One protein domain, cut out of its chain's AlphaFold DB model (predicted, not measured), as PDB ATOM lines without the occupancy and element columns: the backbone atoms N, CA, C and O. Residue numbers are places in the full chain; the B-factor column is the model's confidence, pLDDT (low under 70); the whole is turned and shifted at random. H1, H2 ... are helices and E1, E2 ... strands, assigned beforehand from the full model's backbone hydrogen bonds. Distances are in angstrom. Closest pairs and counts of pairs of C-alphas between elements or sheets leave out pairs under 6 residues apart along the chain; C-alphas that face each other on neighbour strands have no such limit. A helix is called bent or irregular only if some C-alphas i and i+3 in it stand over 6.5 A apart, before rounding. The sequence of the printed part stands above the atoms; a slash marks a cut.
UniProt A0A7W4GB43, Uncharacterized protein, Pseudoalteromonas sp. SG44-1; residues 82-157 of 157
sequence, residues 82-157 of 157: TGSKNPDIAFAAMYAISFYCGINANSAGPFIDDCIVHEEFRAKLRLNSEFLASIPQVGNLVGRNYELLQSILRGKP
ATOM      1  N   THR A  82      29.420 -60.342-109.410       90.06
ATOM      2  CA  THR A  82      29.293 -58.873-109.512       90.06
ATOM      3  C   THR A  82      30.465 -58.132-108.870       90.06
ATOM      4  O   THR A  82      30.690 -56.963-109.157       90.06
ATOM      5  N   GLY A  83      31.211 -58.807-107.989       87.31
ATOM      6  CA  GLY A  83      32.457 -58.316-107.405       87.31
ATOM      7  C   GLY A  83      33.701 -58.645-108.235       87.31
ATOM      8  O   GLY A  83      34.814 -58.531-107.716       87.31
ATOM      9  N   SER A  84      33.549 -59.112-109.482       88.12
ATOM     10  CA  SER A  84      34.691 -59.377-110.361       88.12
ATOM     11  C   SER A  84      35.509 -58.108-110.609       88.12
ATOM     12  O   SER A  84      34.974 -57.009-110.738       88.12
ATOM     13  N   LYS A  85      36.835 -58.264-110.706       85.06
ATOM     14  CA  LYS A  85      37.742 -57.167-111.089       85.06
ATOM     15  C   LYS A  85      37.651 -56.829-112.576       85.06
ATOM     16  O   LYS A  85      38.110 -55.762-112.972       85.06
ATOM     17  N   ASN A  86      37.122 -57.742-113.388       86.50
ATOM     18  CA  ASN A  86      36.842 -57.473-114.788       86.50
ATOM     19  C   ASN A  86      35.444 -56.821-114.900       86.50
ATOM     20  O   ASN A  86      34.467 -57.439-114.466       86.50
ATOM     21  N   PRO A  87      35.342 -55.598-115.459       82.12
ATOM     22  CA  PRO A  87      34.072 -54.884-115.572       82.12
ATOM     23  C   PRO A  87      33.015 -55.612-116.405       82.12
ATOM     24  O   PRO A  87      31.844 -55.539-116.053       82.12
ATOM     25  N   ASP A  88      33.408 -56.344-117.449       84.19
ATOM     26  CA  ASP A  88      32.480 -57.044-118.348       84.19
ATOM     27  C   ASP A  88      31.809 -58.226-117.639       84.19
ATOM     28  O   ASP A  88      30.596 -58.411-117.717       84.19
ATOM     29  N   ILE A  89      32.572 -58.977-116.839       90.06
ATOM     30  CA  ILE A  89      32.032 -60.053-115.997       90.06
ATOM     31  C   ILE A  89      31.110 -59.493-114.912       90.06
ATOM     32  O   ILE A  89      30.026 -60.033-114.676       90.06
ATOM     33  N   ALA A  90      31.520 -58.403-114.253       87.62
ATOM     34  CA  ALA A  90      30.687 -57.748-113.250       87.62
ATOM     35  C   ALA A  90      29.384 -57.214-113.870       87.62
ATOM     36  O   ALA A  90      28.311 -57.387-113.286       87.62
ATOM     37  N   PHE A  91      29.467 -56.630-115.071       84.00
ATOM     38  CA  PHE A  91      28.328 -56.175-115.866       84.00
ATOM     39  C   PHE A  91      27.380 -57.333-116.177       84.00
ATOM     40  O   PHE A  91      26.195 -57.245-115.859       84.00
ATOM     41  N   ALA A  92      27.889 -58.427-116.749       87.06
ATOM     42  CA  ALA A  92      27.079 -59.576-117.141       87.06
ATOM     43  C   ALA A  92      26.355 -60.194-115.935       87.06
ATOM     44  O   ALA A  92      25.161 -60.485-116.004       87.06
ATOM     45  N   ALA A  93      27.042 -60.314-114.794       91.88
ATOM     46  CA  ALA A  93      26.445 -60.840-113.570       91.88
ATOM     47  C   ALA A  93      25.344 -59.914-113.039       91.88
ATOM     48  O   ALA A  93      24.263 -60.372-112.670       91.88
ATOM     49  N   MET A  94      25.575 -58.598-113.051       86.69
ATOM     50  CA  MET A  94      24.548 -57.622-112.685       86.69
ATOM     51  C   MET A  94      23.357 -57.633-113.640       86.69
ATOM     52  O   MET A  94      22.218 -57.472-113.194       86.69
ATOM     53  N   TYR A  95      23.600 -57.808-114.938       84.56
ATOM     54  CA  TYR A  95      22.553 -57.894-115.948       84.56
ATOM     55  C   TYR A  95      21.671 -59.124-115.711       84.56
ATOM     56  O   TYR A  95      20.452 -58.992-115.629       84.56
ATOM     57  N   ALA A  96      22.276 -60.288-115.471       90.06
ATOM     58  CA  ALA A  96      21.552 -61.501-115.101       90.06
ATOM     59  C   ALA A  96      20.739 -61.317-113.805       90.06
ATOM     60  O   ALA A  96      19.557 -61.652-113.760       90.06
ATOM     61  N   ILE A  97      21.317 -60.706-112.760       91.31
ATOM     62  CA  ILE A  97      20.567 -60.382-111.531       91.31
ATOM     63  C   ILE A  97      19.373 -59.472-111.827       91.31
ATOM     64  O   ILE A  97      18.292 -59.688-111.281       91.31
ATOM     65  N   SER A  98      19.562 -58.467-112.683       85.31
ATOM     66  CA  SER A  98      18.507 -57.537-113.090       85.31
ATOM     67  C   SER A  98      17.363 -58.263-113.775       85.31
ATOM     68  O   SER A  98      16.212 -58.099-113.372       85.31
ATOM     69  N   PHE A  99      17.696 -59.124-114.735       88.31
ATOM     70  CA  PHE A  99      16.742 -59.957-115.452       88.31
ATOM     71  C   PHE A  99      15.900 -60.801-114.490       88.31
ATOM     72  O   PHE A  99      14.678 -60.691-114.490       88.31
ATOM     73  N   TYR A 100      16.530 -61.540-113.570       91.81
ATOM     74  CA  TYR A 100      15.809 -62.354-112.579       91.81
ATOM     75  C   TYR A 100      15.101 -61.542-111.480       91.81
ATOM     76  O   TYR A 100      14.303 -62.092-110.719       91.81
ATOM     77  N   CYS A 101      15.354 -60.235-111.389       88.81
ATOM     78  CA  CYS A 101      14.548 -59.296-110.605       88.81
ATOM     79  C   CYS A 101      13.367 -58.711-111.400       88.81
ATOM     80  O   CYS A 101      12.676 -57.835-110.876       88.81
ATOM     81  N   GLY A 102      13.140 -59.186-112.629       85.38
ATOM     82  CA  GLY A 102      12.073 -58.752-113.527       85.38
ATOM     83  C   GLY A 102      12.427 -57.532-114.367       85.38
ATOM     84  O   GLY A 102      11.532 -56.916-114.922       85.38
ATOM     85  N   ILE A 103      13.690 -57.118-114.451       83.94
ATOM     86  CA  ILE A 103      14.062 -55.949-115.256       83.94
ATOM     87  C   ILE A 103      14.333 -56.392-116.676       83.94
ATOM     88  O   ILE A 103      15.293 -57.115-116.938       83.94
ATOM     89  N   ASN A 104      13.523 -55.887-117.592       81.12
ATOM     90  CA  ASN A 104      13.716 -56.068-119.016       81.12
ATOM     91  C   ASN A 104      13.791 -54.696-119.698       81.12
ATOM     92  O   ASN A 104      13.553 -53.666-119.063       81.12
ATOM     93  N   ALA A 105      14.157 -54.652-120.974       75.75
ATOM     94  CA  ALA A 105      14.238 -53.413-121.734       75.75
ATOM     95  C   ALA A 105      13.720 -53.596-123.159       75.75
ATOM     96  O   ALA A 105      13.929 -54.624-123.797       75.75
ATOM     97  N   ASN A 106      13.042 -52.570-123.663       77.88
ATOM     98  CA  ASN A 106      12.612 -52.483-125.053       77.88
ATOM     99  C   ASN A 106      12.968 -51.101-125.629       77.88
ATOM    100  O   ASN A 106      13.688 -50.316-125.009       77.88
ATOM    101  N   SER A 107      12.463 -50.786-126.822       79.81
ATOM    102  CA  SER A 107      12.726 -49.506-127.494       79.81
ATOM    103  C   SER A 107      12.246 -48.267-126.723       79.81
ATOM    104  O   SER A 107      12.746 -47.176-126.983       79.81
ATOM    105  N   ALA A 108      11.311 -48.410-125.777       77.75
ATOM    106  CA  ALA A 108      10.835 -47.334-124.907       77.75
ATOM    107  C   ALA A 108      11.648 -47.198-123.604       77.75
ATOM    108  O   ALA A 108      11.441 -46.245-122.854       77.75
ATOM    109  N   GLY A 109      12.578 -48.120-123.345       71.06
ATOM    110  CA  GLY A 109      13.407 -48.148-122.145       71.06
ATOM    111  C   GLY A 109      13.147 -49.370-121.258       71.06
ATOM    112  O   GLY A 109      12.522 -50.343-121.694       71.06
ATOM    113  N   PRO A 110      13.678 -49.356-120.023       75.25
ATOM    114  CA  PRO A 110      13.554 -50.477-119.106       75.25
ATOM    115  C   PRO A 110      12.162 -50.534-118.456       75.25
ATOM    116  O   PRO A 110      11.553 -49.502-118.171       75.25
ATOM    117  N   PHE A 111      11.659 -51.742-118.212       79.31
ATOM    118  CA  PHE A 111      10.354 -52.011-117.606       79.31
ATOM    119  C   PHE A 111      10.416 -53.229-116.674       79.31
ATOM    120  O   PHE A 111      11.397 -53.975-116.678       79.31
ATOM    121  N   ILE A 112       9.365 -53.412-115.867       83.75
ATOM    122  CA  ILE A 112       9.211 -54.582-114.996       83.75
ATOM    123  C   ILE A 112       8.381 -55.646-115.707       83.75
ATOM    124  O   ILE A 112       7.254 -55.376-116.117       83.75
ATOM    125  N   ASP A 113       8.936 -56.844-115.815       86.81
ATOM    126  CA  ASP A 113       8.272 -58.062-116.251       86.81
ATOM    127  C   ASP A 113       8.129 -59.017-115.061       86.81
ATOM    128  O   ASP A 113       9.057 -59.748-114.696       86.81
ATOM    129  N   ASP A 114       6.948 -59.002-114.444       87.88
ATOM    130  CA  ASP A 114       6.639 -59.839-113.284       87.88
ATOM    131  C   ASP A 114       6.706 -61.345-113.605       87.88
ATOM    132  O   ASP A 114       6.886 -62.151-112.692       87.88
ATOM    133  N   CYS A 115       6.624 -61.751-114.881       89.69
ATOM    134  CA  CYS A 115       6.687 -63.164-115.277       89.69
ATOM    135  C   CYS A 115       8.083 -63.782-115.093       89.69
ATOM    136  O   CYS A 115       8.208 -65.005-115.046       89.69
ATOM    137  N   ILE A 116       9.128 -62.954-115.011       87.50
ATOM    138  CA  ILE A 116      10.532 -63.392-114.933       87.50
ATOM    139  C   ILE A 116      11.047 -63.363-113.483       87.50
ATOM    140  O   ILE A 116      12.066 -63.976-113.157       87.50
ATOM    141  N   VAL A 117      10.344 -62.664-112.586       90.38
ATOM    142  CA  VAL A 117      10.810 -62.410-111.221       90.38
ATOM    143  C   VAL A 117      10.996 -63.714-110.444       90.38
ATOM    144  O   VAL A 117      10.051 -64.445-110.154       90.38
ATOM    145  N   HIS A 118      12.226 -63.961-109.995       93.81
ATOM    146  CA  HIS A 118      12.523 -65.022-109.042       93.81
ATOM    147  C   HIS A 118      12.397 -64.492-107.606       93.81
ATOM    148  O   HIS A 118      13.381 -64.069-106.992       93.81
ATOM    149  N   GLU A 119      11.187 -64.536-107.043       92.69
ATOM    150  CA  GLU A 119      10.852 -63.880-105.764       92.69
ATOM    151  C   GLU A 119      11.780 -64.249-104.597       92.69
ATOM    152  O   GLU A 119      12.246 -63.369-103.874       92.69
ATOM    153  N   GLU A 120      12.133 -65.528-104.442       94.06
ATOM    154  CA  GLU A 120      13.054 -65.956-103.377       94.06
ATOM    155  C   GLU A 120      14.434 -65.287-103.506       94.06
ATOM    156  O   GLU A 120      15.028 -64.850-102.518       94.06
ATOM    157  N   PHE A 121      14.940 -65.170-104.735       94.56
ATOM    158  CA  PHE A 121      16.244 -64.584-105.000       94.56
ATOM    159  C   PHE A 121      16.196 -63.075-104.772       94.56
ATOM    160  O   PHE A 121      17.021 -62.536-104.035       94.56
ATOM    161  N   ARG A 122      15.161 -62.405-105.291       91.44
ATOM    162  CA  ARG A 122      14.907 -60.979-105.054       91.44
ATOM    163  C   ARG A 122      14.800 -60.654-103.561       91.44
ATOM    164  O   ARG A 122      15.385 -59.672-103.105       91.44
ATOM    165  N   ALA A 123      14.098 -61.479-102.785       91.75
ATOM    166  CA  ALA A 123      13.990 -61.321-101.336       91.75
ATOM    167  C   ALA A 123      15.354 -61.459-100.637       91.75
ATOM    168  O   ALA A 123      15.691 -60.627 -99.795       91.75
ATOM    169  N   LYS A 124      16.179 -62.442-101.021       92.88
ATOM    170  CA  LYS A 124      17.546 -62.591-100.489       92.88
ATOM    171  C   LYS A 124      18.436 -61.396-100.820       92.88
ATOM    172  O   LYS A 124      19.148 -60.918 -99.941       92.88
ATOM    173  N   LEU A 125      18.370 -60.875-102.047       91.75
ATOM    174  CA  LEU A 125      19.137 -59.691-102.450       91.75
ATOM    175  C   LEU A 125      18.766 -58.457-101.618       91.75
ATOM    176  O   LEU A 125      19.651 -57.716-101.200       91.75
ATOM    177  N   ARG A 126      17.475 -58.269-101.315       88.56
ATOM    178  CA  ARG A 126      16.984 -57.180-100.445       88.56
ATOM    179  C   ARG A 126      17.510 -57.255 -99.013       88.56
ATOM    180  O   ARG A 126      17.606 -56.227 -98.349       88.56
ATOM    181  N   LEU A 127      17.826 -58.453 -98.535       90.69
ATOM    182  CA  LEU A 127      18.378 -58.678 -97.199       90.69
ATOM    183  C   LEU A 127      19.916 -58.661 -97.181       90.69
ATOM    184  O   LEU A 127      20.511 -58.625 -96.106       90.69
ATOM    185  N   ASN A 128      20.570 -58.663 -98.346       90.31
ATOM    186  CA  ASN A 128      22.023 -58.658 -98.465       90.31
ATOM    187  C   ASN A 128      22.567 -57.218 -98.468       90.31
ATOM    188  O   ASN A 128      22.711 -56.583 -99.515       90.31
ATOM    189  N   SER A 129      22.875 -56.694 -97.280       88.19
ATOM    190  CA  SER A 129      23.375 -55.325 -97.101       88.19
ATOM    191  C   SER A 129      24.695 -55.055 -97.830       88.19
ATOM    192  O   SER A 129      24.866 -53.966 -98.377       88.19
ATOM    193  N   GLU A 130      25.603 -56.032 -97.878       87.75
ATOM    194  CA  GLU A 130      26.890 -55.915 -98.574       87.75
ATOM    195  C   GLU A 130      26.690 -55.737-100.079       87.75
ATOM    196  O   GLU A 130      27.259 -54.825-100.684       87.75
ATOM    197  N   PHE A 131      25.815 -56.550-100.674       87.62
ATOM    198  CA  PHE A 131      25.440 -56.412-102.075       87.62
ATOM    199  C   PHE A 131      24.769 -55.060-102.343       87.62
ATOM    200  O   PHE A 131      25.185 -54.323-103.232       87.62
ATOM    201  N   LEU A 132      23.784 -54.662-101.533       85.81
ATOM    202  CA  LEU A 132      23.093 -53.377-101.710       85.81
ATOM    203  C   LEU A 132      24.023 -52.154-101.609       85.81
ATOM    204  O   LEU A 132      23.741 -51.108-102.213       85.81
ATOM    205  N   ALA A 133      25.105 -52.274-100.838       84.19
ATOM    206  CA  ALA A 133      26.140 -51.259-100.694       84.19
ATOM    207  C   ALA A 133      27.156 -51.266-101.848       84.19
ATOM    208  O   ALA A 133      27.670 -50.201-102.192       84.19
ATOM    209  N   SER A 134      27.429 -52.421-102.466       81.00
ATOM    210  CA  SER A 134      28.333 -52.522-103.623       81.00
ATOM    211  C   SER A 134      27.695 -51.991-104.906       81.00
ATOM    212  O   SER A 134      28.389 -51.470-105.779       81.00
ATOM    213  N   ILE A 135      26.363 -52.047-104.979       76.62
ATOM    214  CA  ILE A 135      25.569 -51.665-106.142       76.62
ATOM    215  C   ILE A 135      26.025 -50.336-106.795       76.62
ATOM    216  O   ILE A 135      26.363 -50.343-107.974       76.62
ATOM    217  N   PRO A 136      26.135 -49.188-106.092       72.00
ATOM    218  CA  PRO A 136      26.557 -47.931-106.722       72.00
ATOM    219  C   PRO A 136      27.934 -47.994-107.399       72.00
ATOM    220  O   PRO A 136      28.141 -47.362-108.430       72.00
ATOM    221  N   GLN A 137      28.870 -48.762-106.836       68.44
ATOM    222  CA  GLN A 137      30.217 -48.917-107.388       68.44
ATOM    223  C   GLN A 137      30.190 -49.750-108.669       68.44
ATOM    224  O   GLN A 137      30.853 -49.393-109.640       68.44
ATOM    225  N   VAL A 138      29.373 -50.808-108.696       64.00
ATOM    226  CA  VAL A 138      29.171 -51.617-109.901       64.00
ATOM    227  C   VAL A 138      28.405 -50.823-110.963       64.00
ATOM    228  O   VAL A 138      28.788 -50.826-112.124       64.00
ATOM    229  N   GLY A 139      27.400 -50.036-110.572       61.53
ATOM    230  CA  GLY A 139      26.661 -49.151-111.478       61.53
ATOM    231  C   GLY A 139      27.541 -48.130-112.203       61.53
ATOM    232  O   GLY A 139      27.357 -47.896-113.396       61.53
ATOM    233  N   ASN A 140      28.552 -47.583-111.522       61.06
ATOM    234  CA  ASN A 140      29.516 -46.658-112.127       61.06
ATOM    235  C   ASN A 140      30.406 -47.313-113.199       61.06
ATOM    236  O   ASN A 140      30.923 -46.609-114.062       61.06
ATOM    237  N   LEU A 141      30.580 -48.638-113.155       56.09
ATOM    238  CA  LEU A 141      31.318 -49.408-114.161       56.09
ATOM    239  C   LEU A 141      30.441 -49.790-115.371       56.09
ATOM    240  O   LEU A 141      30.977 -50.157-116.410       56.09
ATOM    241  N   VAL A 142      29.111 -49.704-115.239       53.69
ATOM    242  CA  VAL A 142      28.126 -50.398-116.094       53.69
ATOM    243  C   VAL A 142      27.172 -49.428-116.829       53.69
ATOM    244  O   VAL A 142      26.760 -49.710-117.952       53.69
ATOM    245  N   GLY A 143      26.843 -48.255-116.266       55.69
ATOM    246  CA  GLY A 143      26.055 -47.201-116.938       55.69
ATOM    247  C   GLY A 143      24.541 -47.167-116.626       55.69
ATOM    248  O   GLY A 143      24.063 -47.799-115.689       55.69
ATOM    249  N   ARG A 144      23.765 -46.373-117.394       52.09
ATOM    250  CA  ARG A 144      22.388 -45.903-117.059       52.09
ATOM    251  C   ARG A 144      21.302 -46.980-116.910       52.09
ATOM    252  O   ARG A 144      20.311 -46.721-116.238       52.09
ATOM    253  N   ASN A 145      21.478 -48.184-117.460       52.88
ATOM    254  CA  ASN A 145      20.507 -49.288-117.320       52.88
ATOM    255  C   ASN A 145      20.343 -49.771-115.859       52.88
ATOM    256  O   ASN A 145      19.486 -50.594-115.554       52.88
ATOM    257  N   TYR A 146      21.159 -49.239-114.951       62.34
ATOM    258  CA  TYR A 146      21.313 -49.675-113.575       62.34
ATOM    259  C   TYR A 146      20.463 -48.914-112.541       62.34
ATOM    260  O   TYR A 146      20.247 -49.404-111.430       62.34
ATOM    261  N   GLU A 147      19.958 -47.724-112.876       63.31
ATOM    262  CA  GLU A 147      19.175 -46.899-111.939       63.31
ATOM    263  C   GLU A 147      17.854 -47.580-111.542       63.31
ATOM    264  O   GLU A 147      17.454 -47.528-110.376       63.31
ATOM    265  N   LEU A 148      17.235 -48.313-112.475       62.81
ATOM    266  CA  LEU A 148      15.995 -49.047-112.227       62.81
ATOM    267  C   LEU A 148      16.205 -50.255-111.293       62.81
ATOM    268  O   LEU A 148      15.385 -50.512-110.417       62.81
ATOM    269  N   LEU A 149      17.339 -50.960-111.394       64.50
ATOM    270  CA  LEU A 149      17.657 -52.048-110.461       64.50
ATOM    271  C   LEU A 149      17.779 -51.542-109.025       64.50
ATOM    272  O   LEU A 149      17.274 -52.171-108.089       64.50
ATOM    273  N   GLN A 150      18.422 -50.387-108.844       64.56
ATOM    274  CA  GLN A 150      18.527 -49.764-107.529       64.56
ATOM    275  C   GLN A 150      17.157 -49.437-106.940       64.56
ATOM    276  O   GLN A 150      16.954 -49.659-105.746       64.56
ATOM    277  N   SER A 151      16.235 -48.928-107.757       66.38
ATOM    278  CA  SER A 151      14.897 -48.525-107.322       66.38
ATOM    279  C   SER A 151      14.084 -49.746-106.836       66.38
ATOM    280  O   SER A 151      13.625 -49.794-105.686       66.38
ATOM    281  N   ILE A 152      14.075 -50.830-107.619       63.50
ATOM    282  CA  ILE A 152      13.377 -52.098-107.324       63.50
ATOM    283  C   ILE A 152      13.919 -52.804-106.077       63.50
ATOM    284  O   ILE A 152      13.143 -53.326-105.258       63.50
ATOM    285  N   LEU A 153      15.248 -52.871-105.940       61.94
ATOM    286  CA  LEU A 153      15.896 -53.539-104.811       61.94
ATOM    287  C   LEU A 153      15.781 -52.720-103.524       61.94
ATOM    288  O   LEU A 153      15.622 -53.299-102.454       61.94
ATOM    289  N   ARG A 154      15.793 -51.385-103.609       63.62
ATOM    290  CA  ARG A 154      15.660 -50.498-102.438       63.62
ATOM    291  C   ARG A 154      14.212 -50.150-102.091       63.62
ATOM    292  O   ARG A 154      13.990 -49.428-101.122       63.62
ATOM    293  N   GLY A 155      13.239 -50.656-102.851       49.78
ATOM    294  CA  GLY A 155      11.814 -50.432-102.601       49.78
ATOM    295  C   GLY A 155      11.376 -48.980-102.799       49.78
ATOM    296  O   GLY A 155      10.416 -48.544-102.167       49.78
ATOM    297  N   LYS A 156      12.081 -48.223-103.645       46.16
ATOM    298  CA  LYS A 156      11.659 -46.887-104.069       46.16
ATOM    299  C   LYS A 156      11.310 -46.975-105.553       46.16
ATOM    300  O   LYS A 156      12.204 -47.360-106.293       46.16
ATOM    301  N   PRO A 157      10.062 -46.710-105.970       41.47
ATOM    302  CA  PRO A 157       9.729 -46.636-107.390       41.47
ATOM    303  C   PRO A 157      10.586 -45.582-108.097       41.47
ATOM    304  O   PRO A 157      10.855 -44.527-107.473       41.47
TER     305      PRO A 157
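What this domain is: This is residues 82 to 157 of the 157 residues of an uncharacterized protein of Pseudoalteromonas sp. SG44-1 (UniProt A0A7W4GB43). A helical hairpin, H3 and H4, has H1 slanting over its linked end, from the last residues of H3 toward H4, while H2 lies across its open end. A small two-stranded hairpin, E1 and E2, packs beside H4, near the last residues of H1. You have 76 printed residues with four named helices and two named strands, in the order H1, E1, E2, H2, H3, H4; the sheet, E1 - E2, is antiparallel and the class is mostly helix. The whole is compact, with a radius of gyration of the C-alphas of 11.7 A and spans of 32 by 30 by 19 A.

How they stand to each other: Begin with the sheet: E1, residues 103 to 106, and E2, residues 109 to 112, form a hairpin, antiparallel at 141 degrees. Look for N 104 and O 111, 3.0 A apart, and N 111 and O 104, 2.8 A apart, both within hydrogen-bond range. Next find H4, residues 144 to 154; its closest C-alphas to E1 are Leu 149 and Ile 103, 7.2 A apart. H3, residues 129 to 142, touches H4 at Gly 139 and Tyr 146, whose C-alphas, the closest, are 5.8 A apart; the two form a helical hairpin at a shallow tilt of 12 degrees, opposite ways. H1, residues 87 to 100, touches H3 with residues 87 to 91 alone, at a steep tilt of 60 degrees; the closest C-alphas, of Phe 91 and Val 142, are 5.8 A apart. H1 and H4 are close but not clearly touching, with the closest C-alphas, of Ser 98 and Leu 149, 6.1 A apart. H2, residues 119 to 127, touches H4, about perpendicular at 86 degrees, with the closest C-alphas, of Arg 126 and Leu 153, 5.8 A apart. H2 and H3 touch only at the corner, and only just, with 3 pairs of C-alphas within 8 A; the closest, of Leu 125 and Phe 131, are 7.1 A apart. Of the touching pairs H1 and H3, H2 and H4, and H3 and H4, one is at a shallow tilt; the helix packing is mostly crossed, only just. Among the pairs that stay apart are H1 and E2. In H1 and H2 every O i to N i+4 pair is within hydrogen-bond range, against 7 of 10 in H3 and 5 of 7 in H4.

Where its parts are: Find C-alpha 87 at (34.072, -54.884, -115.572); from there H1 runs 20.0 A to Tyr 100. E1 begins at C-alpha 103, (14.062, -55.949, -115.256), and, like E2, is 10.5 A long. H2, from Glu 119 to Leu 127, is 12.5 A long. H3 covers 20.2 A and is irregular, only just: C-alphas 133 and 136 are 6.9 A apart. H4 covers 16.7 A, ends at C-alpha 154, (15.660, -50.498, -102.438), and is also irregular, only just: C-alphas 145 and 148 are 6.8 A apart.

The domain as a whole: The two C-alphas farthest apart are those of Ser 107 and Glu 130, 32.8 A. The printed part has no cut and ends at Pro 157, the chain's last residue. No link is long; E2 to H2, with 6 residues between them, is short, and the other links are tight. The mean pLDDT of the printed part is 78.6, and residues 137 to 157 are under 70.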